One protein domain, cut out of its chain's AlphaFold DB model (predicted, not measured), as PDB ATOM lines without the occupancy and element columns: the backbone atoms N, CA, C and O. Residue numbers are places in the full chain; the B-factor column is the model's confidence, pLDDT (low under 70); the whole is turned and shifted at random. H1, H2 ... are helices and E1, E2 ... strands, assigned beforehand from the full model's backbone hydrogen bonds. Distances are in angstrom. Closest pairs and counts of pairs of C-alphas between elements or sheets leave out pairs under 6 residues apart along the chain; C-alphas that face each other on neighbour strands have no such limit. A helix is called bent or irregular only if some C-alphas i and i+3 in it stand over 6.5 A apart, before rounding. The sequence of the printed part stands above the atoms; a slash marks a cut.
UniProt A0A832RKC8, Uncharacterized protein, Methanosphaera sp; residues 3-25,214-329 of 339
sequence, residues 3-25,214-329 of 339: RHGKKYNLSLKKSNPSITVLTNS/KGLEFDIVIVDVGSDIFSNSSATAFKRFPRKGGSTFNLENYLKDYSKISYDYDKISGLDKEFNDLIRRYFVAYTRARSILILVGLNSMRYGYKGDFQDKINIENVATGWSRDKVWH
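This is residues 3 to 25 and 214 to 329 of the 339 residues of an uncharacterized protein of Methanosphaera sp (UniProt A0A832RKC8). A small wall of three strands side by side, E1, E2 and E3, has the long helix H3 running away from it, with only its last turns, residues 282 to 286, near the strands. H2 lies beyond the other end of H3 and makes the far end of a loose, spread-out model, while residues 3 to 9 and 257 to 264 stick out. The printed part has 139 residues, with four named helices and three named strands in the order E1 E2 H1 H2 H3 E3 H4; the sheet is parallel, E1 E2 E3, and the class is mixed, with under half of the residues in named elements. It is loose, with a radius of gyration of the C-alphas of 18.7 A, and spans 58 by 46 by 25 A, only just flat.

After residues 3 to 18, which hold no named element, find C-alpha 19 at (33.744, 14.932, -32.011), where E1, residues 19 to 23, begins and runs 13.4 A. Past the cut come E2, residues 218 to 226, 21.1 A long, and H1, residues 234 to 239. H2, residues 247 to 258, runs 17.8 A. Find C-alpha 270 at (64.224, 7.368, -15.743); from there H3 runs 24.4 A to residue 286. E3, residues 289 to 297, bends by 79 degrees at residue 292. H4 is residues 299 to 303, ending at C-alpha 303 (39.920, 21.047, -5.770).

Look first at inner strand E2. E1 is parallel to it at 25 degrees, with N 22 and O 222 at 2.8 A; E3 is parallel to it at 20 degrees, with N 223 and O 294 at 2.8 A. E2, the helices H1, H2 and H3, and E3 form a strand-helix-strand unit, two parallel neighbour strands with helices between. H3 is on the sheet but only grazes it; the C-alphas of Val 223 and Ala 285 are 6.8 A apart, the closest of E2 and H3. H4 is only just on the sheet, with 5 pairs of C-alphas within 10 A, and only grazes it with residues 299 to 302. H1 is close to H3 but not clearly touching, the closest C-alphas, Lys 239 and Leu 278, 7.7 A apart. H2, with residues 249 to 250 alone, only just touches H3, with 3 pairs of C-alphas within 8 A, the closest Phe 249 and Gly 270 at 5.8 A; they run opposite ways at a steep tilt of 54 degrees. H1 and H2 are irregular: C-alphas 235 and 238 are 7.4 A apart, 254 and 257 7.0 A. H3 and H4 have every O i to N i+4 pair within hydrogen-bond range, H2 6 of 8, and H1 0 of 2 but 2 of 3 O i to N i+3 pairs.

The C-alphas of Gly 5 and Tyr 258, the two farthest apart, are 62.8 A apart. Residues 26 to 213 are not printed, with 14.4 A between C-alphas 25 and 214. The link from H2 to H3 is long. Mean pLDDT of the printed part is 85.4; it is under 70 at residues 3 to 6, 8 to 13, 262 to 266 and 311.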
ATOM      1  N   ARG A   3      31.246  34.493 -18.890       58.50
ATOM      2  CA  ARG A   3      32.080  34.407 -17.686       58.50
ATOM      3  C   ARG A   3      32.813  35.717 -17.430       58.50
ATOM      4  O   ARG A   3      33.365  36.305 -18.354       58.50
ATOM      5  N   HIS A   4      32.843  36.157 -16.168       67.06
ATOM      6  CA  HIS A   4      33.458  37.426 -15.750       67.06
ATOM      7  C   HIS A   4      32.977  38.628 -16.592       67.06
ATOM      8  O   HIS A   4      33.771  39.486 -16.967       67.06
ATOM      9  N   GLY A   5      31.687  38.651 -16.956       69.88
ATOM     10  CA  GLY A   5      31.096  39.687 -17.813       69.88
ATOM     11  C   GLY A   5      31.537  39.647 -19.283       69.88
ATOM     12  O   GLY A   5      31.191  40.542 -20.049       69.88
ATOM     13  N   LYS A   6      32.305  38.630 -19.704       61.47
ATOM     14  CA  LYS A   6      32.679  38.400 -21.105       61.47
ATOM     15  C   LYS A   6      31.832  37.286 -21.703       61.47
ATOM     16  O   LYS A   6      31.802  36.164 -21.194       61.47
ATOM     17  N   LYS A   7      31.176  37.591 -22.821       70.81
ATOM     18  CA  LYS A   7      30.420  36.622 -23.616       70.81
ATOM     19  C   LYS A   7      31.341  35.987 -24.656       70.81
ATOM     20  O   LYS A   7      31.828  36.653 -25.561       70.81
ATOM     21  N   TYR A   8      31.558  34.687 -24.519       65.50
ATOM     22  CA  TYR A   8      32.267  33.847 -25.474       65.50
ATOM     23  C   TYR A   8      31.247  33.214 -26.421       65.50
ATOM     24  O   TYR A   8      30.349  32.487 -25.976       65.50
ATOM     25  N   ASN A   9      31.379  33.501 -27.716       66.12
ATOM     26  CA  ASN A   9      30.601  32.843 -28.758       66.12
ATOM     27  C   ASN A   9      31.380  31.611 -29.236       66.12
ATOM     28  O   ASN A   9      32.392  31.745 -29.919       66.12
ATOM     29  N   LEU A  10      30.951  30.429 -28.796       68.12
ATOM     30  CA  LEU A  10      31.488  29.158 -29.270       68.12
ATOM     31  C   LEU A  10      30.615  28.741 -30.450       68.12
ATOM     32  O   LEU A  10      29.490  28.297 -30.251       68.12
ATOM     33  N   SER A  11      31.109  28.947 -31.666       66.81
ATOM     34  CA  SER A  11      30.424  28.523 -32.884       66.81
ATOM     35  C   SER A  11      31.360  27.658 -33.702       66.81
ATOM     36  O   SER A  11      32.456  28.096 -34.065       66.81
ATOM     37  N   LEU A  12      30.916  26.453 -34.024       68.50
ATOM     38  CA  LEU A  12      31.590  25.615 -35.001       68.50
ATOM     39  C   LEU A  12      31.154  26.102 -36.381       68.50
ATOM     40  O   LEU A  12      29.986  26.412 -36.601       68.50
ATOM     41  N   LYS A  13      32.109  26.250 -37.303       68.25
ATOM     42  CA  LYS A  13      31.813  26.698 -38.674       68.25
ATOM     43  C   LYS A  13      31.127  25.605 -39.510       68.25
ATOM     44  O   LYS A  13      30.625  25.909 -40.586       68.25
ATOM     45  N   LYS A  14      31.131  24.357 -39.023       74.62
ATOM     46  CA  LYS A  14      30.549  23.161 -39.648       74.62
ATOM     47  C   LYS A  14      29.206  22.834 -38.984       74.62
ATOM     48  O   LYS A  14      29.070  23.006 -37.775       74.62
ATOM     49  N   SER A  15      28.237  22.371 -39.774       75.56
ATOM     50  CA  SER A  15      26.916  21.942 -39.292       75.56
ATOM     51  C   SER A  15      26.975  20.637 -38.494       75.56
ATOM     52  O   SER A  15      26.287  20.537 -37.485       75.56
ATOM     53  N   ASN A  16      27.819  19.688 -38.916       80.19
ATOM     54  CA  ASN A  16      28.107  18.442 -38.201       80.19
ATOM     55  C   ASN A  16      29.612  18.358 -37.860       80.19
ATOM     56  O   ASN A  16      30.405  17.900 -38.689       80.19
ATOM     57  N   PRO A  17      30.047  18.942 -36.730       86.62
ATOM     58  CA  PRO A  17      31.447  18.944 -36.320       86.62
ATOM     59  C   PRO A  17      31.887  17.545 -35.881       86.62
ATOM     60  O   PRO A  17      31.157  16.884 -35.150       86.62
ATOM     61  N   SER A  18      33.100  17.125 -36.242       90.00
ATOM     62  CA  SER A  18      33.625  15.849 -35.742       90.00
ATOM     63  C   SER A  18      33.997  15.947 -34.259       90.00
ATOM     64  O   SER A  18      34.630  16.917 -33.819       90.00
ATOM     65  N   ILE A  19      33.580  14.953 -33.470       92.94
ATOM     66  CA  ILE A  19      33.744  14.932 -32.011       92.94
ATOM     67  C   ILE A  19      34.506  13.676 -31.604       92.94
ATOM     68  O   ILE A  19      34.192  12.565 -32.032       92.94
ATOM     69  N   THR A  20      35.493  13.845 -30.726       95.19
ATOM     70  CA  THR A  20      36.187  12.713 -30.106       95.19
ATOM     71  C   THR A  20      36.377  12.897 -28.605       95.19
ATOM     72  O   THR A  20      36.576  14.012 -28.110       95.19
ATOM     73  N   VAL A  21      36.360  11.781 -27.883       96.88
ATOM     74  CA  VAL A  21      36.707  11.653 -26.473       96.88
ATOM     75  C   VAL A  21      37.977  10.816 -26.367       96.88
ATOM     76  O   VAL A  21      37.984   9.609 -26.607       96.88
ATOM     77  N   LEU A  22      39.065  11.460 -25.961       96.38
ATOM     78  CA  LEU A  22      40.364  10.834 -25.784       96.38
ATOM     79  C   LEU A  22      40.554  10.427 -24.332       96.38
ATOM     80  O   LEU A  22      40.531  11.257 -23.423       96.38
ATOM     81  N   THR A  23      40.797   9.140 -24.121       94.38
ATOM     82  CA  THR A  23      41.006   8.567 -22.791       94.38
ATOM     83  C   THR A  23      42.347   7.843 -22.699       94.38
ATOM     84  O   THR A  23      42.997   7.532 -23.700       94.38
ATOM     85  N   ASN A  24      42.793   7.541 -21.477       88.38
ATOM     86  CA  ASN A  24      43.965   6.677 -21.288       88.38
ATOM     87  C   ASN A  24      43.687   5.220 -21.696       88.38
ATOM     88  O   ASN A  24      44.616   4.489 -22.027       88.38
ATOM     89  N   SER A  25      42.426   4.788 -21.644       89.75
ATOM     90  CA  SER A  25      41.998   3.467 -22.096       89.75
ATOM     91  C   SER A  25      40.536   3.543 -22.541       89.75
ATOM     92  O   SER A  25      39.721   3.989 -21.727       89.75
ATOM     93  N   LYS A 214      46.539   9.411 -32.884       87.94
ATOM     94  CA  LYS A 214      47.738   9.948 -33.543       87.94
ATOM     95  C   LYS A 214      47.501  10.082 -35.048       87.94
ATOM     96  O   LYS A 214      47.087   9.140 -35.696       87.94
ATOM     97  N   GLY A 215      47.817  11.252 -35.599       85.94
ATOM     98  CA  GLY A 215      47.627  11.526 -37.029       85.94
ATOM     99  C   GLY A 215      46.210  11.971 -37.407       85.94
ATOM    100  O   GLY A 215      46.042  12.528 -38.483       85.94
ATOM    101  N   LEU A 216      45.232  11.833 -36.505       89.44
ATOM    102  CA  LEU A 216      43.858  12.302 -36.703       89.44
ATOM    103  C   LEU A 216      43.659  13.716 -36.137       89.44
ATOM    104  O   LEU A 216      44.372  14.127 -35.217       89.44
ATOM    105  N   GLU A 217      42.681  14.457 -36.653       91.00
ATOM    106  CA  GLU A 217      42.271  15.768 -36.138       91.00
ATOM    107  C   GLU A 217      40.746  15.890 -36.138       91.00
ATOM    108  O   GLU A 217      40.087  15.470 -37.086       91.00
ATOM    109  N   PHE A 218      40.192  16.508 -35.095       92.12
ATOM    110  CA  PHE A 218      38.748  16.627 -34.891       92.12
ATOM    111  C   PHE A 218      38.355  18.076 -34.612       92.12
ATOM    112  O   PHE A 218      39.135  18.850 -34.046       92.12
ATOM    113  N   ASP A 219      37.136  18.462 -34.979       91.81
ATOM    114  CA  ASP A 219      36.640  19.813 -34.706       91.81
ATOM    115  C   ASP A 219      36.547  20.077 -33.194       91.81
ATOM    116  O   ASP A 219      36.961  21.146 -32.720       91.81
ATOM    117  N   ILE A 220      36.075  19.080 -32.437       93.19
ATOM    118  CA  ILE A 220      36.000  19.090 -30.975       93.19
ATOM    119  C   ILE A 220      36.734  17.878 -30.400       93.19
ATOM    120  O   ILE A 220      36.468  16.735 -30.766       93.19
ATOM    121  N   VAL A 221      37.600  18.125 -29.419       96.06
ATOM    122  CA  VAL A 221      38.272  17.072 -28.652       96.06
ATOM    123  C   VAL A 221      37.985  17.249 -27.174       96.06
ATOM    124  O   VAL A 221      38.237  18.307 -26.596       96.06
ATOM    125  N   ILE A 222      37.511  16.178 -26.553       96.56
ATOM    126  CA  ILE A 222      37.329  16.056 -25.114       96.56
ATOM    127  C   ILE A 222      38.433  15.139 -24.595       96.56
ATOM    128  O   ILE A 222      38.515  13.989 -25.006       96.56
ATOM    129  N   VAL A 223      39.295  15.613 -23.702       96.56
ATOM    130  CA  VAL A 223      40.374  14.799 -23.129       96.56
ATOM    131  C   VAL A 223      40.063  14.481 -21.680       96.56
ATOM    132  O   VAL A 223      39.906  15.383 -20.856       96.56
ATOM    133  N   ASP A 224      40.013  13.191 -21.365       95.06
ATOM    134  CA  ASP A 224      39.973  12.719 -19.991       95.06
ATOM    135  C   ASP A 224      41.330  12.948 -19.318       95.06
ATOM    136  O   ASP A 224      42.335  12.302 -19.624       95.06
ATOM    137  N   VAL A 225      41.339  13.886 -18.377       92.62
ATOM    138  CA  VAL A 225      42.508  14.268 -17.592       92.62
ATOM    139  C   VAL A 225      42.476  13.698 -16.176       92.62
ATOM    140  O   VAL A 225      43.362  14.023 -15.394       92.62
ATOM    141  N   GLY A 226      41.512  12.846 -15.808       90.00
ATOM    142  CA  GLY A 226      41.537  12.206 -14.487       90.00
ATOM    143  C   GLY A 226      40.221  11.644 -13.971       90.00
ATOM    144  O   GLY A 226      39.971  11.709 -12.767       90.00
ATOM    145  N   SER A 227      39.372  11.108 -14.844       89.62
ATOM    146  CA  SER A 227      38.137  10.416 -14.466       89.62
ATOM    147  C   SER A 227      38.396   9.121 -13.687       89.62
ATOM    148  O   SER A 227      37.576   8.725 -12.862       89.62
ATOM    149  N   ASP A 228      39.562   8.495 -13.889       86.00
ATOM    150  CA  ASP A 228      39.986   7.258 -13.225       86.00
ATOM    151  C   ASP A 228      40.911   7.486 -12.013       86.00
ATOM    152  O   ASP A 228      41.484   6.535 -11.469       86.00
ATOM    153  N   ILE A 229      41.069   8.739 -11.569       86.75
ATOM    154  CA  ILE A 229      41.973   9.119 -10.477       86.75
ATOM    155  C   ILE A 229      41.160   9.552  -9.251       86.75
ATOM    156  O   ILE A 229      40.923  10.729  -8.994       86.75
ATOM    157  N   PHE A 230      40.768   8.579  -8.434       81.12
ATOM    158  CA  PHE A 230      39.960   8.839  -7.237       81.12
ATOM    159  C   PHE A 230      40.776   9.325  -6.025       81.12
ATOM    160  O   PHE A 230      40.214   9.890  -5.091       81.12
ATOM    161  N   SER A 231      42.100   9.117  -6.016       82.31
ATOM    162  CA  SER A 231      42.986   9.464  -4.892       82.31
ATOM    163  C   SER A 231      44.428   9.746  -5.339       82.31
ATOM    164  O   SER A 231      44.836   9.368  -6.441       82.31
ATOM    165  N   ASN A 232      45.251  10.354  -4.468       84.62
ATOM    166  CA  ASN A 232      46.689  10.569  -4.724       84.62
ATOM    167  C   ASN A 232      47.543   9.312  -4.427       84.62
ATOM    168  O   ASN A 232      48.609   9.392  -3.814       84.62
ATOM    169  N   SER A 233      47.081   8.132  -4.852       86.75
ATOM    170  CA  SER A 233      47.802   6.871  -4.643       86.75
ATOM    171  C   SER A 233      49.102   6.813  -5.454       86.75
ATOM    172  O   SER A 233      49.133   7.160  -6.640       86.75
ATOM    173  N   SER A 234      50.180   6.323  -4.833       86.25
ATOM    174  CA  SER A 234      51.464   6.069  -5.504       86.25
ATOM    175  C   SER A 234      51.338   5.036  -6.629       86.25
ATOM    176  O   SER A 234      52.042   5.145  -7.629       86.25
ATOM    177  N   ALA A 235      50.433   4.060  -6.493       86.38
ATOM    178  CA  ALA A 235      50.263   2.979  -7.466       86.38
ATOM    179  C   ALA A 235      49.744   3.481  -8.821       86.38
ATOM    180  O   ALA A 235      50.081   2.921  -9.855       86.38
ATOM    181  N   THR A 236      48.970   4.568  -8.828       87.56
ATOM    182  CA  THR A 236      48.418   5.184 -10.044       87.56
ATOM    183  C   THR A 236      49.193   6.429 -10.479       87.56
ATOM    184  O   THR A 236      48.809   7.083 -11.447       87.56
ATOM    185  N   ALA A 237      50.276   6.785  -9.772       90.94
ATOM    186  CA  ALA A 237      51.043   8.013 -10.005       90.94
ATOM    187  C   ALA A 237      51.589   8.098 -11.434       90.94
ATOM    188  O   ALA A 237      51.528   9.159 -12.043       90.94
ATOM    189  N   PHE A 238      52.001   6.971 -12.016       90.25
ATOM    190  CA  PHE A 238      52.488   6.896 -13.398       90.25
ATOM    191  C   PHE A 238      51.486   7.424 -14.446       90.25
ATOM    192  O   PHE A 238      51.891   7.861 -15.516       90.25
ATOM    193  N   LYS A 239      50.177   7.434 -14.149       89.38
ATOM    194  CA  LYS A 239      49.152   7.945 -15.074       89.38
ATOM    195  C   LYS A 239      49.086   9.475 -15.142       89.38
ATOM    196  O   LYS A 239      48.539   9.993 -16.114       89.38
ATOM    197  N   ARG A 240      49.596  10.178 -14.122       92.06
ATOM    198  CA  ARG A 240      49.367  11.623 -13.902       92.06
ATOM    199  C   ARG A 240      50.616  12.421 -13.520       92.06
ATOM    200  O   ARG A 240      50.784  13.546 -13.972       92.06
ATOM    201  N   PHE A 241      51.472  11.858 -12.674       94.44
ATOM    202  CA  PHE A 241      52.634  12.511 -12.081       94.44
ATOM    203  C   PHE A 241      53.606  11.431 -11.577       94.44
ATOM    204  O   PHE A 241      53.507  10.985 -10.425       94.44
ATOM    205  N   PRO A 242      54.487  10.923 -12.457       94.06
ATOM    206  CA  PRO A 242      55.396   9.828 -12.144       94.06
ATOM    207  C   PRO A 242      56.278  10.125 -10.924       94.06
ATOM    208  O   PRO A 242      56.629  11.269 -10.647       94.06
ATOM    209  N   ARG A 243      56.636   9.075 -10.174       92.06
ATOM    210  CA  ARG A 243      57.526   9.156  -8.991       92.06
ATOM    211  C   ARG A 243      58.811   8.337  -9.140       92.06
ATOM    212  O   ARG A 243      59.696   8.427  -8.299       92.06
ATOM    213  N   LYS A 244      58.891   7.514 -10.185       90.56
ATOM    214  CA  LYS A 244      60.031   6.668 -10.551       90.56
ATOM    215  C   LYS A 244      60.016   6.431 -12.063       90.56
ATOM    216  O   LYS A 244      58.989   6.687 -12.686       90.56
ATOM    217  N   GLY A 245      61.118   5.924 -12.613       87.62
ATOM    218  CA  GLY A 245      61.164   5.464 -14.003       87.62
ATOM    219  C   GLY A 245      60.242   4.266 -14.252       87.62
ATOM    220  O   GLY A 245      59.995   3.468 -13.340       87.62
ATOM    221  N   GLY A 246      59.715   4.159 -15.471       86.75
ATOM    222  CA  GLY A 246      58.838   3.072 -15.887       86.75
ATOM    223  C   GLY A 246      59.594   1.858 -16.413       86.75
ATOM    224  O   GLY A 246      60.825   1.800 -16.435       86.75
ATOM    225  N   SER A 247      58.829   0.846 -16.819       86.38
ATOM    226  CA  SER A 247      59.356  -0.442 -17.281       86.38
ATOM    227  C   SER A 247      60.217  -0.312 -18.533       86.38
ATOM    228  O   SER A 247      61.249  -0.971 -18.612       86.38
ATOM    229  N   THR A 248      59.831   0.558 -19.471       85.81
ATOM    230  CA  THR A 248      60.573   0.794 -20.718       85.81
ATOM    231  C   THR A 248      61.987   1.273 -20.424       85.81
ATOM    232  O   THR A 248      62.943   0.670 -20.896       85.81
ATOM    233  N   PHE A 249      62.134   2.276 -19.553       86.06
ATOM    234  CA  PHE A 249      63.450   2.758 -19.144       86.06
ATOM    235  C   PHE A 249      64.296   1.661 -18.490       86.06
ATOM    236  O   PHE A 249      65.478   1.536 -18.796       86.06
ATOM    237  N   ASN A 250      63.702   0.853 -17.608       86.81
ATOM    238  CA  ASN A 250      64.429  -0.226 -16.937       86.81
ATOM    239  C   ASN A 250      64.933  -1.276 -17.937       86.81
ATOM    240  O   ASN A 250      66.056  -1.758 -17.798       86.81
ATOM    241  N   LEU A 251      64.124  -1.604 -18.949       87.88
ATOM    242  CA  LEU A 251      64.494  -2.546 -20.001       87.88
ATOM    243  C   LEU A 251      65.578  -1.971 -20.920       87.88
ATOM    244  O   LEU A 251      66.565  -2.649 -21.189       87.88
ATOM    245  N   GLU A 252      65.434  -0.718 -21.356       86.12
ATOM    246  CA  GLU A 252      66.456  -0.015 -22.140       86.12
ATOM    247  C   GLU A 252      67.790   0.036 -21.391       86.12
ATOM    248  O   GLU A 252      68.836  -0.238 -21.971       86.12
ATOM    249  N   ASN A 253      67.753   0.340 -20.090       83.44
ATOM    250  CA  ASN A 253      68.942   0.392 -19.250       83.44
ATOM    251  C   ASN A 253      69.588  -0.991 -19.074       83.44
ATOM    252  O   ASN A 253      70.807  -1.093 -19.093       83.44
ATOM    253  N   TYR A 254      68.784  -2.051 -18.949       87.06
ATOM    254  CA  TYR A 254      69.277  -3.431 -18.893       87.06
ATOM    255  C   TYR A 254      69.934  -3.875 -20.209       87.06
ATOM    256  O   TYR A 254      70.970  -4.532 -20.202       87.06
ATOM    257  N   LEU A 255      69.351  -3.502 -21.352       87.75
ATOM    258  CA  LEU A 255      69.864  -3.865 -22.677       87.75
ATOM    259  C   LEU A 255      71.014  -2.967 -23.153       87.75
ATOM    260  O   LEU A 255      71.672  -3.294 -24.143       87.75
ATOM    261  N   LYS A 256      71.265  -1.850 -22.464       83.81
ATOM    262  CA  LYS A 256      72.253  -0.833 -22.842       83.81
ATOM    263  C   LYS A 256      73.641  -1.428 -23.071       83.81
ATOM    264  O   LYS A 256      74.251  -1.135 -24.095       83.81
ATOM    265  N   ASP A 257      74.098  -2.297 -22.173       83.12
ATOM    266  CA  ASP A 257      75.439  -2.904 -22.225       83.12
ATOM    267  C   ASP A 257      75.648  -3.805 -23.453       83.12
ATOM    268  O   ASP A 257      76.777  -4.092 -23.847       83.12
ATOM    269  N   TYR A 258      74.555  -4.219 -24.093       87.12
ATOM    270  CA  TYR A 258      74.556  -5.065 -25.283       87.12
ATOM    271  C   TYR A 258      74.336  -4.269 -26.579       87.12
ATOM    272  O   TYR A 258      74.292  -4.854 -27.663       87.12
ATOM    273  N   SER A 259      74.215  -2.940 -26.498       81.12
ATOM    274  CA  SER A 259      73.980  -2.059 -27.640       81.12
ATOM    275  C   SER A 259      75.209  -1.208 -27.966       81.12
ATOM    276  O   SER A 259      75.853  -0.639 -27.092       81.12
ATOM    277  N   LYS A 260      75.515  -1.050 -29.263       77.88
ATOM    278  CA  LYS A 260      76.585  -0.151 -29.752       77.88
ATOM    279  C   LYS A 260      76.174   1.328 -29.765       77.88
ATOM    280  O   LYS A 260      76.942   2.181 -30.205       77.88
ATOM    281  N   ILE A 261      74.951   1.633 -29.338       71.81
ATOM    282  CA  ILE A 261      74.385   2.980 -29.315       71.81
ATOM    283  C   ILE A 261      75.011   3.740 -28.134       71.81
ATOM    284  O   ILE A 261      74.514   3.695 -27.012       71.81
ATOM    285  N   SER A 262      76.121   4.449 -28.377       59.66
ATOM    286  CA  SER A 262      76.680   5.400 -27.409       59.66
ATOM    287  C   SER A 262      75.857   6.687 -27.444       59.66
ATOM    288  O   SER A 262      76.137   7.603 -28.217       59.66
ATOM    289  N   TYR A 263      74.798   6.751 -26.651       57.09
ATOM    290  CA  TYR A 263      74.067   7.998 -26.456       57.09
ATOM    291  C   TYR A 263      74.223   8.495 -25.030       57.09
ATOM    292  O   TYR A 263      74.456   7.718 -24.108       57.09
ATOM    293  N   ASP A 264      74.028   9.805 -24.891       58.88
ATOM    294  CA  ASP A 264      73.940  10.648 -23.689       58.88
ATOM    295  C   ASP A 264      72.866  10.195 -22.660       58.88
ATOM    296  O   ASP A 264      72.373  10.981 -21.852       58.88
ATOM    297  N   TYR A 265      72.489   8.913 -22.691       59.69
ATOM    298  CA  TYR A 265      71.533   8.223 -21.825       59.69
ATOM    299  C   TYR A 265      71.796   8.466 -20.342       59.69
ATOM    300  O   TYR A 265      70.854   8.544 -19.561       59.69
ATOM    301  N   ASP A 266      73.064   8.634 -19.969       60.09
ATOM    302  CA  ASP A 266      73.491   8.805 -18.580       60.09
ATOM    303  C   ASP A 266      73.115  10.171 -17.984       60.09
ATOM    304  O   ASP A 266      73.212  10.358 -16.773       60.09
ATOM    305  N   LYS A 267      72.650  11.129 -18.800       70.00
ATOM    306  CA  LYS A 267      72.248  12.464 -18.327       70.00
ATOM    307  C   LYS A 267      70.766  12.589 -17.975       70.00
ATOM    308  O   LYS A 267      70.400  13.549 -17.302       70.00
ATOM    309  N   ILE A 268      69.907  11.674 -18.432       77.69
ATOM    310  CA  ILE A 268      68.451  11.778 -18.249       77.69
ATOM    311  C   ILE A 268      67.988  10.679 -17.298       77.69
ATOM    312  O   ILE A 268      68.128   9.493 -17.589       77.69
ATOM    313  N   SER A 269      67.398  11.068 -16.166       87.75
ATOM    314  CA  SER A 269      66.869  10.092 -15.216       87.75
ATOM    315  C   SER A 269      65.664   9.347 -15.803       87.75
ATOM    316  O   SER A 269      64.895   9.892 -16.599       87.75
ATOM    317  N   GLY A 270      65.433   8.107 -15.361       89.00
ATOM    318  CA  GLY A 270      64.224   7.368 -15.743       89.00
ATOM    319  C   GLY A 270      62.937   8.115 -15.383       89.00
ATOM    320  O   GLY A 270      61.950   8.030 -16.103       89.00
ATOM    321  N   LEU A 271      62.963   8.906 -14.305       92.06
ATOM    322  CA  LEU A 271      61.851   9.770 -13.923       92.06
ATOM    323  C   LEU A 271      61.596  10.871 -14.964       92.06
ATOM    324  O   LEU A 271      60.448  11.105 -15.337       92.06
ATOM    325  N   ASP A 272      62.649  11.524 -15.458       91.50
ATOM    326  CA  ASP A 272      62.528  12.566 -16.481       91.50
ATOM    327  C   ASP A 272      61.957  12.019 -17.789       91.50
ATOM    328  O   ASP A 272      61.157  12.701 -18.431       91.50
ATOM    329  N   LYS A 273      62.323  10.788 -18.166       90.44
ATOM    330  CA  LYS A 273      61.737  10.107 -19.327       90.44
ATOM    331  C   LYS A 273      60.244   9.853 -19.161       90.44
ATOM    332  O   LYS A 273      59.489  10.203 -20.060       90.44
ATOM    333  N   GLU A 274      59.808   9.345 -18.011       92.81
ATOM    334  CA  GLU A 274      58.377   9.140 -17.746       92.81
ATOM    335  C   GLU A 274      57.590  10.454 -17.791       92.81
ATOM    336  O   GLU A 274      56.494  10.510 -18.350       92.81
ATOM    337  N   PHE A 275      58.153  11.542 -17.252       95.06
ATOM    338  CA  PHE A 275      57.555  12.868 -17.404       95.06
ATOM    339  C   PHE A 275      57.484  13.291 -18.873       95.06
ATOM    340  O   PHE A 275      56.440  13.776 -19.304       95.06
ATOM    341  N   ASN A 276      58.558  13.112 -19.644       92.81
ATOM    342  CA  ASN A 276      58.583  13.455 -21.066       92.81
ATOM    343  C   ASN A 276      57.543  12.656 -21.862       92.81
ATOM    344  O   ASN A 276      56.843  13.237 -22.689       92.81
ATOM    345  N   ASP A 277      57.394  11.360 -21.591       91.94
ATOM    346  CA  ASP A 277      56.394  10.514 -22.242       91.94
ATOM    347  C   ASP A 277      54.971  10.926 -21.882       91.94
ATOM    348  O   ASP A 277      54.108  11.012 -22.760       91.94
ATOM    349  N   LEU A 278      54.724  11.259 -20.614       93.75
ATOM    350  CA  LEU A 278      53.423  11.734 -20.169       93.75
ATOM    351  C   LEU A 278      53.061  13.094 -20.787       93.75
ATOM    352  O   LEU A 278      51.939  13.276 -21.262       93.75
ATOM    353  N   ILE A 279      54.020  14.026 -20.826       94.25
ATOM    354  CA  ILE A 279      53.875  15.328 -21.493       94.25
ATOM    355  C   ILE A 279      53.588  15.117 -22.979       94.25
ATOM    356  O   ILE A 279      52.627  15.678 -23.497       94.25
ATOM    357  N   ARG A 280      54.374  14.276 -23.663       93.88
ATOM    358  CA  ARG A 280      54.198  13.970 -25.089       93.88
ATOM    359  C   ARG A 280      52.826  13.361 -25.364       93.88
ATOM    360  O   ARG A 280      52.197  13.721 -26.354       93.88
ATOM    361  N   ARG A 281      52.339  12.482 -24.486       94.06
ATOM    362  CA  ARG A 281      51.004  11.886 -24.600       94.06
ATOM    363  C   ARG A 281      49.909  12.954 -24.566       94.06
ATOM    364  O   ARG A 281      49.108  13.016 -25.492       94.06
ATOM    365  N   TYR A 282      49.887  13.824 -23.555       95.12
ATOM    366  CA  TYR A 282      48.864  14.878 -23.487       95.12
ATOM    367  C   TYR A 282      49.067  15.980 -24.531       95.12
ATOM    368  O   TYR A 282      48.086  16.531 -25.015       95.12
ATOM    369  N   PHE A 283      50.301  16.248 -24.961       94.75
ATOM    370  CA  PHE A 283      50.564  17.121 -26.106       94.75
ATOM    371  C   PHE A 283      49.908  16.582 -27.383       94.75
ATOM    372  O   PHE A 283      49.223  17.325 -28.084       94.75
ATOM    373  N   VAL A 284      50.052  15.280 -27.662       94.88
ATOM    374  CA  VAL A 284      49.337  14.631 -28.771       94.88
ATOM    375  C   VAL A 284      47.833  14.823 -28.602       94.88
ATOM    376  O   VAL A 284      47.209  15.338 -29.522       94.88
ATOM    377  N   ALA A 285      47.276  14.507 -27.427       96.00
ATOM    378  CA  ALA A 285      45.841  14.634 -27.166       96.00
ATOM    379  C   ALA A 285      45.313  16.063 -27.398       96.00
ATOM    380  O   ALA A 285      44.308  16.255 -28.076       96.00
ATOM    381  N   TYR A 286      46.006  17.080 -26.880       95.88
ATOM    382  CA  TYR A 286      45.562  18.480 -26.951       95.88
ATOM    383  C   TYR A 286      45.665  19.052 -28.358       95.88
ATOM    384  O   TYR A 286      44.834  19.863 -28.756       95.88
ATOM    385  N   THR A 287      46.647  18.594 -29.133       95.44
ATOM    386  CA  THR A 287      46.832  19.020 -30.526       95.44
ATOM    387  C   THR A 287      45.901  18.319 -31.509       95.44
ATOM    388  O   THR A 287      45.953  18.639 -32.689       95.44
ATOM    389  N   ARG A 288      45.044  17.383 -31.068       94.81
ATOM    390  CA  ARG A 288      44.025  16.785 -31.950       94.81
ATOM    391  C   ARG A 288      42.868  17.753 -32.244       94.81
ATOM    392  O   ARG A 288      42.087  17.496 -33.153       94.81
ATOM    393  N   ALA A 289      42.719  18.821 -31.454       94.69
ATOM    394  CA  ALA A 289      41.597  19.751 -31.544       94.69
ATOM    395  C   ALA A 289      41.849  20.842 -32.588       94.69
ATOM    396  O   ALA A 289      42.795  21.617 -32.454       94.69
ATOM    397  N   ARG A 290      40.956  20.968 -33.574       91.44
ATOM    398  CA  ARG A 290      41.002  22.047 -34.575       91.44
ATOM    399  C   ARG A 290      40.340  23.326 -34.075       91.44
ATOM    400  O   ARG A 290      40.834  24.417 -34.352       91.44
ATOM    401  N   SER A 291      39.220  23.194 -33.356       89.31
ATOM    402  CA  SER A 291      38.418  24.340 -32.905       89.31
ATOM    403  C   SER A 291      38.241  24.395 -31.389       89.31
ATOM    404  O   SER A 291      38.495  25.440 -30.791       89.31
ATOM    405  N   ILE A 292      37.792  23.304 -30.757       90.56
ATOM    406  CA  ILE A 292      37.461  23.290 -29.323       90.56
ATOM    407  C   ILE A 292      38.185  22.140 -28.620       90.56
ATOM    408  O   ILE A 292      38.035  20.981 -28.994       90.56
ATOM    409  N   LEU A 293      38.921  22.472 -27.557       92.94
ATOM    410  CA  LEU A 293      39.511  21.515 -26.621       92.94
ATOM    411  C   LEU A 293      38.785  21.608 -25.275       92.94
ATOM    412  O   LEU A 293      38.704  22.685 -24.682       92.94
ATOM    413  N   ILE A 294      38.289  20.476 -24.785       92.88
ATOM    414  CA  ILE A 294      37.628  20.339 -23.486       92.88
ATOM    415  C   ILE A 294      38.439  19.360 -22.643       92.88
ATOM    416  O   ILE A 294      38.806  18.290 -23.115       92.88
ATOM    417  N   LEU A 295      38.708  19.707 -21.388       92.81
ATOM    418  CA  LEU A 295      39.390  18.828 -20.440       92.81
ATOM    419  C   LEU A 295      38.386  18.383 -19.382       92.81
ATOM    420  O   LEU A 295      37.759  19.228 -18.743       92.81
ATOM    421  N   VAL A 296      38.226  17.074 -19.205       91.56
ATOM    422  CA  VAL A 296      37.241  16.495 -18.280       91.56
ATOM    423  C   VAL A 296      37.920  15.623 -17.238       91.56
ATOM    424  O   VAL A 296      38.878  14.914 -17.519       91.56
ATOM    425  N   GLY A 297      37.428  15.669 -16.008       89.25
ATOM    426  CA  GLY A 297      37.957  14.874 -14.909       89.25
ATOM    427  C   GLY A 297      37.119  15.060 -13.655       89.25
ATOM    428  O   GLY A 297      36.163  15.834 -13.638       89.25
ATOM    429  N   LEU A 298      37.475  14.347 -12.589       88.62
ATOM    430  CA  LEU A 298      36.786  14.484 -11.309       88.62
ATOM    431  C   LEU A 298      37.079  15.843 -10.661       88.62
ATOM    432  O   LEU A 298      38.179  16.382 -10.782       88.62
ATOM    433  N   ASN A 299      36.134  16.342  -9.861       84.06
ATOM    434  CA  ASN A 299      36.316  17.553  -9.050       84.06
ATOM    435  C   ASN A 299      37.558  17.485  -8.145       84.06
ATOM    436  O   ASN A 299      38.177  18.512  -7.872       84.06
ATOM    437  N   SER A 300      37.965  16.283  -7.727       82.38
ATOM    438  CA  SER A 300      39.191  16.053  -6.958       82.38
ATOM    439  C   SER A 300      40.467  16.447  -7.713       82.38
ATOM    440  O   SER A 300      41.434  16.845  -7.070       82.38
ATOM    441  N   MET A 301      40.481  16.400  -9.052       82.50
ATOM    442  CA  MET A 301      41.621  16.870  -9.855       82.50
ATOM    443  C   MET A 301      41.818  18.378  -9.730       82.50
ATOM    444  O   MET A 301      42.937  18.869  -9.828       82.50
ATOM    445  N   ARG A 302      40.725  19.115  -9.519       77.12
ATOM    446  CA  ARG A 302      40.737  20.574  -9.455       77.12
ATOM    447  C   ARG A 302      40.857  21.092  -8.032       77.12
ATOM    448  O   ARG A 302      41.610  22.022  -7.767       77.12
ATOM    449  N   TYR A 303      40.062  20.535  -7.129       77.81
ATOM    450  CA  TYR A 303      39.920  21.047  -5.770       77.81
ATOM    451  C   TYR A 303      40.740  20.264  -4.748       77.81
ATOM    452  O   TYR A 303      40.777  20.661  -3.586       77.81
ATOM    453  N   GLY A 304      41.384  19.172  -5.161       78.31
ATOM    454  CA  GLY A 304      41.935  18.193  -4.239       78.31
ATOM    455  C   GLY A 304      40.835  17.393  -3.540       78.31
ATOM    456  O   GLY A 304      39.640  17.562  -3.797       78.31
ATOM    457  N   TYR A 305      41.237  16.501  -2.641       78.88
ATOM    458  CA  TYR A 305      40.319  15.753  -1.780       78.88
ATOM    459  C   TYR A 305      40.556  16.091  -0.309       78.88
ATOM    460  O   TYR A 305      41.607  16.611   0.076       78.88
ATOM    461  N   LYS A 306      39.548  15.814   0.517       76.62
ATOM    462  CA  LYS A 306      39.636  15.947   1.968       76.62
ATOM    463  C   LYS A 306      40.181  14.641   2.546       76.62
ATOM    464  O   LYS A 306      39.636  13.582   2.246       76.62
ATOM    465  N   GLY A 307      41.260  14.716   3.314       73.38
ATOM    466  CA  GLY A 307      41.766  13.596   4.104       73.38
ATOM    467  C   GLY A 307      41.317  13.695   5.559       73.38
ATOM    468  O   GLY A 307      40.797  14.725   5.985       73.38
ATOM    469  N   ASP A 308      41.578  12.645   6.337       77.25
ATOM    470  CA  ASP A 308      41.215  12.588   7.762       77.25
ATOM    471  C   ASP A 308      41.908  13.676   8.603       77.25
ATOM    472  O   ASP A 308      41.371  14.129   9.610       77.25
ATOM    473  N   PHE A 309      43.096  14.117   8.169       79.00
ATOM    474  CA  PHE A 309      43.963  15.044   8.910       79.00
ATOM    475  C   PHE A 309      44.354  16.302   8.128       79.00
ATOM    476  O   PHE A 309      45.024  17.179   8.671       79.00
ATOM    477  N   GLN A 310      43.986  16.390   6.849       73.19
ATOM    478  CA  GLN A 310      44.352  17.514   5.995       73.19
ATOM    479  C   GLN A 310      43.222  17.837   5.025       73.19
ATOM    480  O   GLN A 310      42.748  16.980   4.276       73.19
ATOM    481  N   ASP A 311      42.842  19.108   5.005       69.81
ATOM    482  CA  ASP A 311      41.928  19.632   4.008       69.81
ATOM    483  C   ASP A 311      42.692  19.930   2.713       69.81
ATOM    484  O   ASP A 311      43.788  20.491   2.740       69.81
ATOM    485  N   LYS A 312      42.080  19.595   1.570       77.12
ATOM    486  CA  LYS A 312      42.527  20.028   0.238       77.12
ATOM    487  C   LYS A 312      43.881  19.445  -0.203       77.12
ATOM    488  O   LYS A 312      44.792  20.163  -0.614       77.12
ATOM    489  N   ILE A 313      44.005  18.119  -0.161       82.50
ATOM    490  CA  ILE A 313      45.168  17.406  -0.701       82.50
ATOM    491  C   ILE A 313      45.112  17.466  -2.230       82.50
ATOM    492  O   ILE A 313      44.291  16.794  -2.862       82.50
ATOM    493  N   ASN A 314      45.990  18.277  -2.819       85.75
ATOM    494  CA  ASN A 314      46.114  18.397  -4.267       85.75
ATOM    495  C   ASN A 314      46.562  17.071  -4.898       85.75
ATOM    496  O   ASN A 314      47.300  16.277  -4.302       85.75
ATOM    497  N   ILE A 315      46.115  16.855  -6.131       88.44
ATOM    498  CA  ILE A 315      46.545  15.735  -6.957       88.44
ATOM    499  C   ILE A 315      47.367  16.323  -8.095       88.44
ATOM    500  O   ILE A 315      46.815  16.909  -9.022       88.44
ATOM    501  N   GLU A 316      48.690  16.185  -8.012       92.38
ATOM    502  CA  GLU A 316      49.556  16.652  -9.086       92.38
ATOM    503  C   GLU A 316      49.258  15.859 -10.364       92.38
ATOM    504  O   GLU A 316      49.142  14.625 -10.340       92.38
ATOM    505  N   ASN A 317      49.100  16.569 -11.481       92.88
ATOM    506  CA  ASN A 317      48.777  15.953 -12.758       92.88
ATOM    507  C   ASN A 317      49.267  16.806 -13.928       92.88
ATOM    508  O   ASN A 317      48.776  17.916 -14.154       92.88
ATOM    509  N   VAL A 318      50.204  16.258 -14.700       94.19
ATOM    510  CA  VAL A 318      50.798  16.896 -15.883       94.19
ATOM    511  C   VAL A 318      49.730  17.335 -16.883       94.19
ATOM    512  O   VAL A 318      49.846  18.410 -17.469       94.19
ATOM    513  N   ALA A 319      48.648  16.562 -17.020       92.56
ATOM    514  CA  ALA A 319      47.528  16.899 -17.894       92.56
ATOM    515  C   ALA A 319      46.887  18.245 -17.522       92.56
ATOM    516  O   ALA A 319      46.406  18.978 -18.375       92.56
ATOM    517  N   THR A 320      46.913  18.607 -16.245       90.25
ATOM    518  CA  THR A 320      46.262  19.814 -15.727       90.25
ATOM    519  C   THR A 320      47.230  20.983 -15.525       90.25
ATOM    520  O   THR A 320      46.920  21.911 -14.786       90.25
ATOM    521  N   GLY A 321      48.413  20.948 -16.152       89.06
ATOM    522  CA  GLY A 321      49.373  22.058 -16.124       89.06
ATOM    523  C   GLY A 321      50.394  22.022 -14.989       89.06
ATOM    524  O   GLY A 321      51.034  23.039 -14.718       89.06
ATOM    525  N   TRP A 322      50.547  20.882 -14.310       92.75
ATOM    526  CA  TRP A 322      51.629  20.685 -13.344       92.75
ATOM    527  C   TRP A 322      52.944  20.370 -14.053       92.75
ATOM    528  O   TRP A 322      53.013  19.450 -14.870       92.75
ATOM    529  N   SER A 323      54.007  21.084 -13.701       92.38
ATOM    530  CA  SER A 323      55.371  20.749 -14.112       92.38
ATOM    531  C   SER A 323      56.057  19.819 -13.110       92.38
ATOM    532  O   SER A 323      55.612  19.632 -11.977       92.38
ATOM    533  N   ARG A 324      57.159  19.194 -13.543       93.25
ATOM    534  CA  ARG A 324      57.906  18.186 -12.765       93.25
ATOM    535  C   ARG A 324      58.461  18.696 -11.429       93.25
ATOM    536  O   ARG A 324      58.658  17.913 -10.508       93.25
ATOM    537  N   ASP A 325      58.672  20.001 -11.314       92.56
ATOM    538  CA  ASP A 325      59.066  20.728 -10.099       92.56
ATOM    539  C   ASP A 325      57.888  21.013  -9.144       92.56
ATOM    540  O   ASP A 325      58.061  21.696  -8.139       92.56
ATOM    541  N   LYS A 326      56.702  20.452  -9.425       91.50
ATOM    542  CA  LYS A 326      55.459  20.617  -8.655       91.50
ATOM    543  C   LYS A 326      54.910  22.044  -8.653       91.50
ATOM    544  O   LYS A 326      54.228  22.445  -7.711       91.50
ATOM    545  N   VAL A 327      55.163  22.798  -9.716       90.56
ATOM    546  CA  VAL A 327      54.520  24.095  -9.939       90.56
ATOM    547  C   VAL A 327      53.271  23.899 -10.799       90.56
ATOM    548  O   VAL A 327      53.316  23.239 -11.837       90.56
ATOM    549  N   TRP A 328      52.139  24.458 -10.364       89.31
ATOM    550  CA  TRP A 328      50.898  24.450 -11.136       89.31
ATOM    551  C   TRP A 328      50.766  25.748 -11.935       89.31
ATOM    552  O   TRP A 328      50.432  26.797 -11.391       89.31
ATOM    553  N   HIS A 329      51.025  25.685 -13.241       87.69
ATOM    554  CA  HIS A 329      51.062  26.881 -14.099       87.69
ATOM    555  C   HIS A 329      49.680  27.394 -14.506       87.69
ATOM    556  O   HIS A 329      49.563  28.497 -15.029       87.69
TER     557      HIS A 329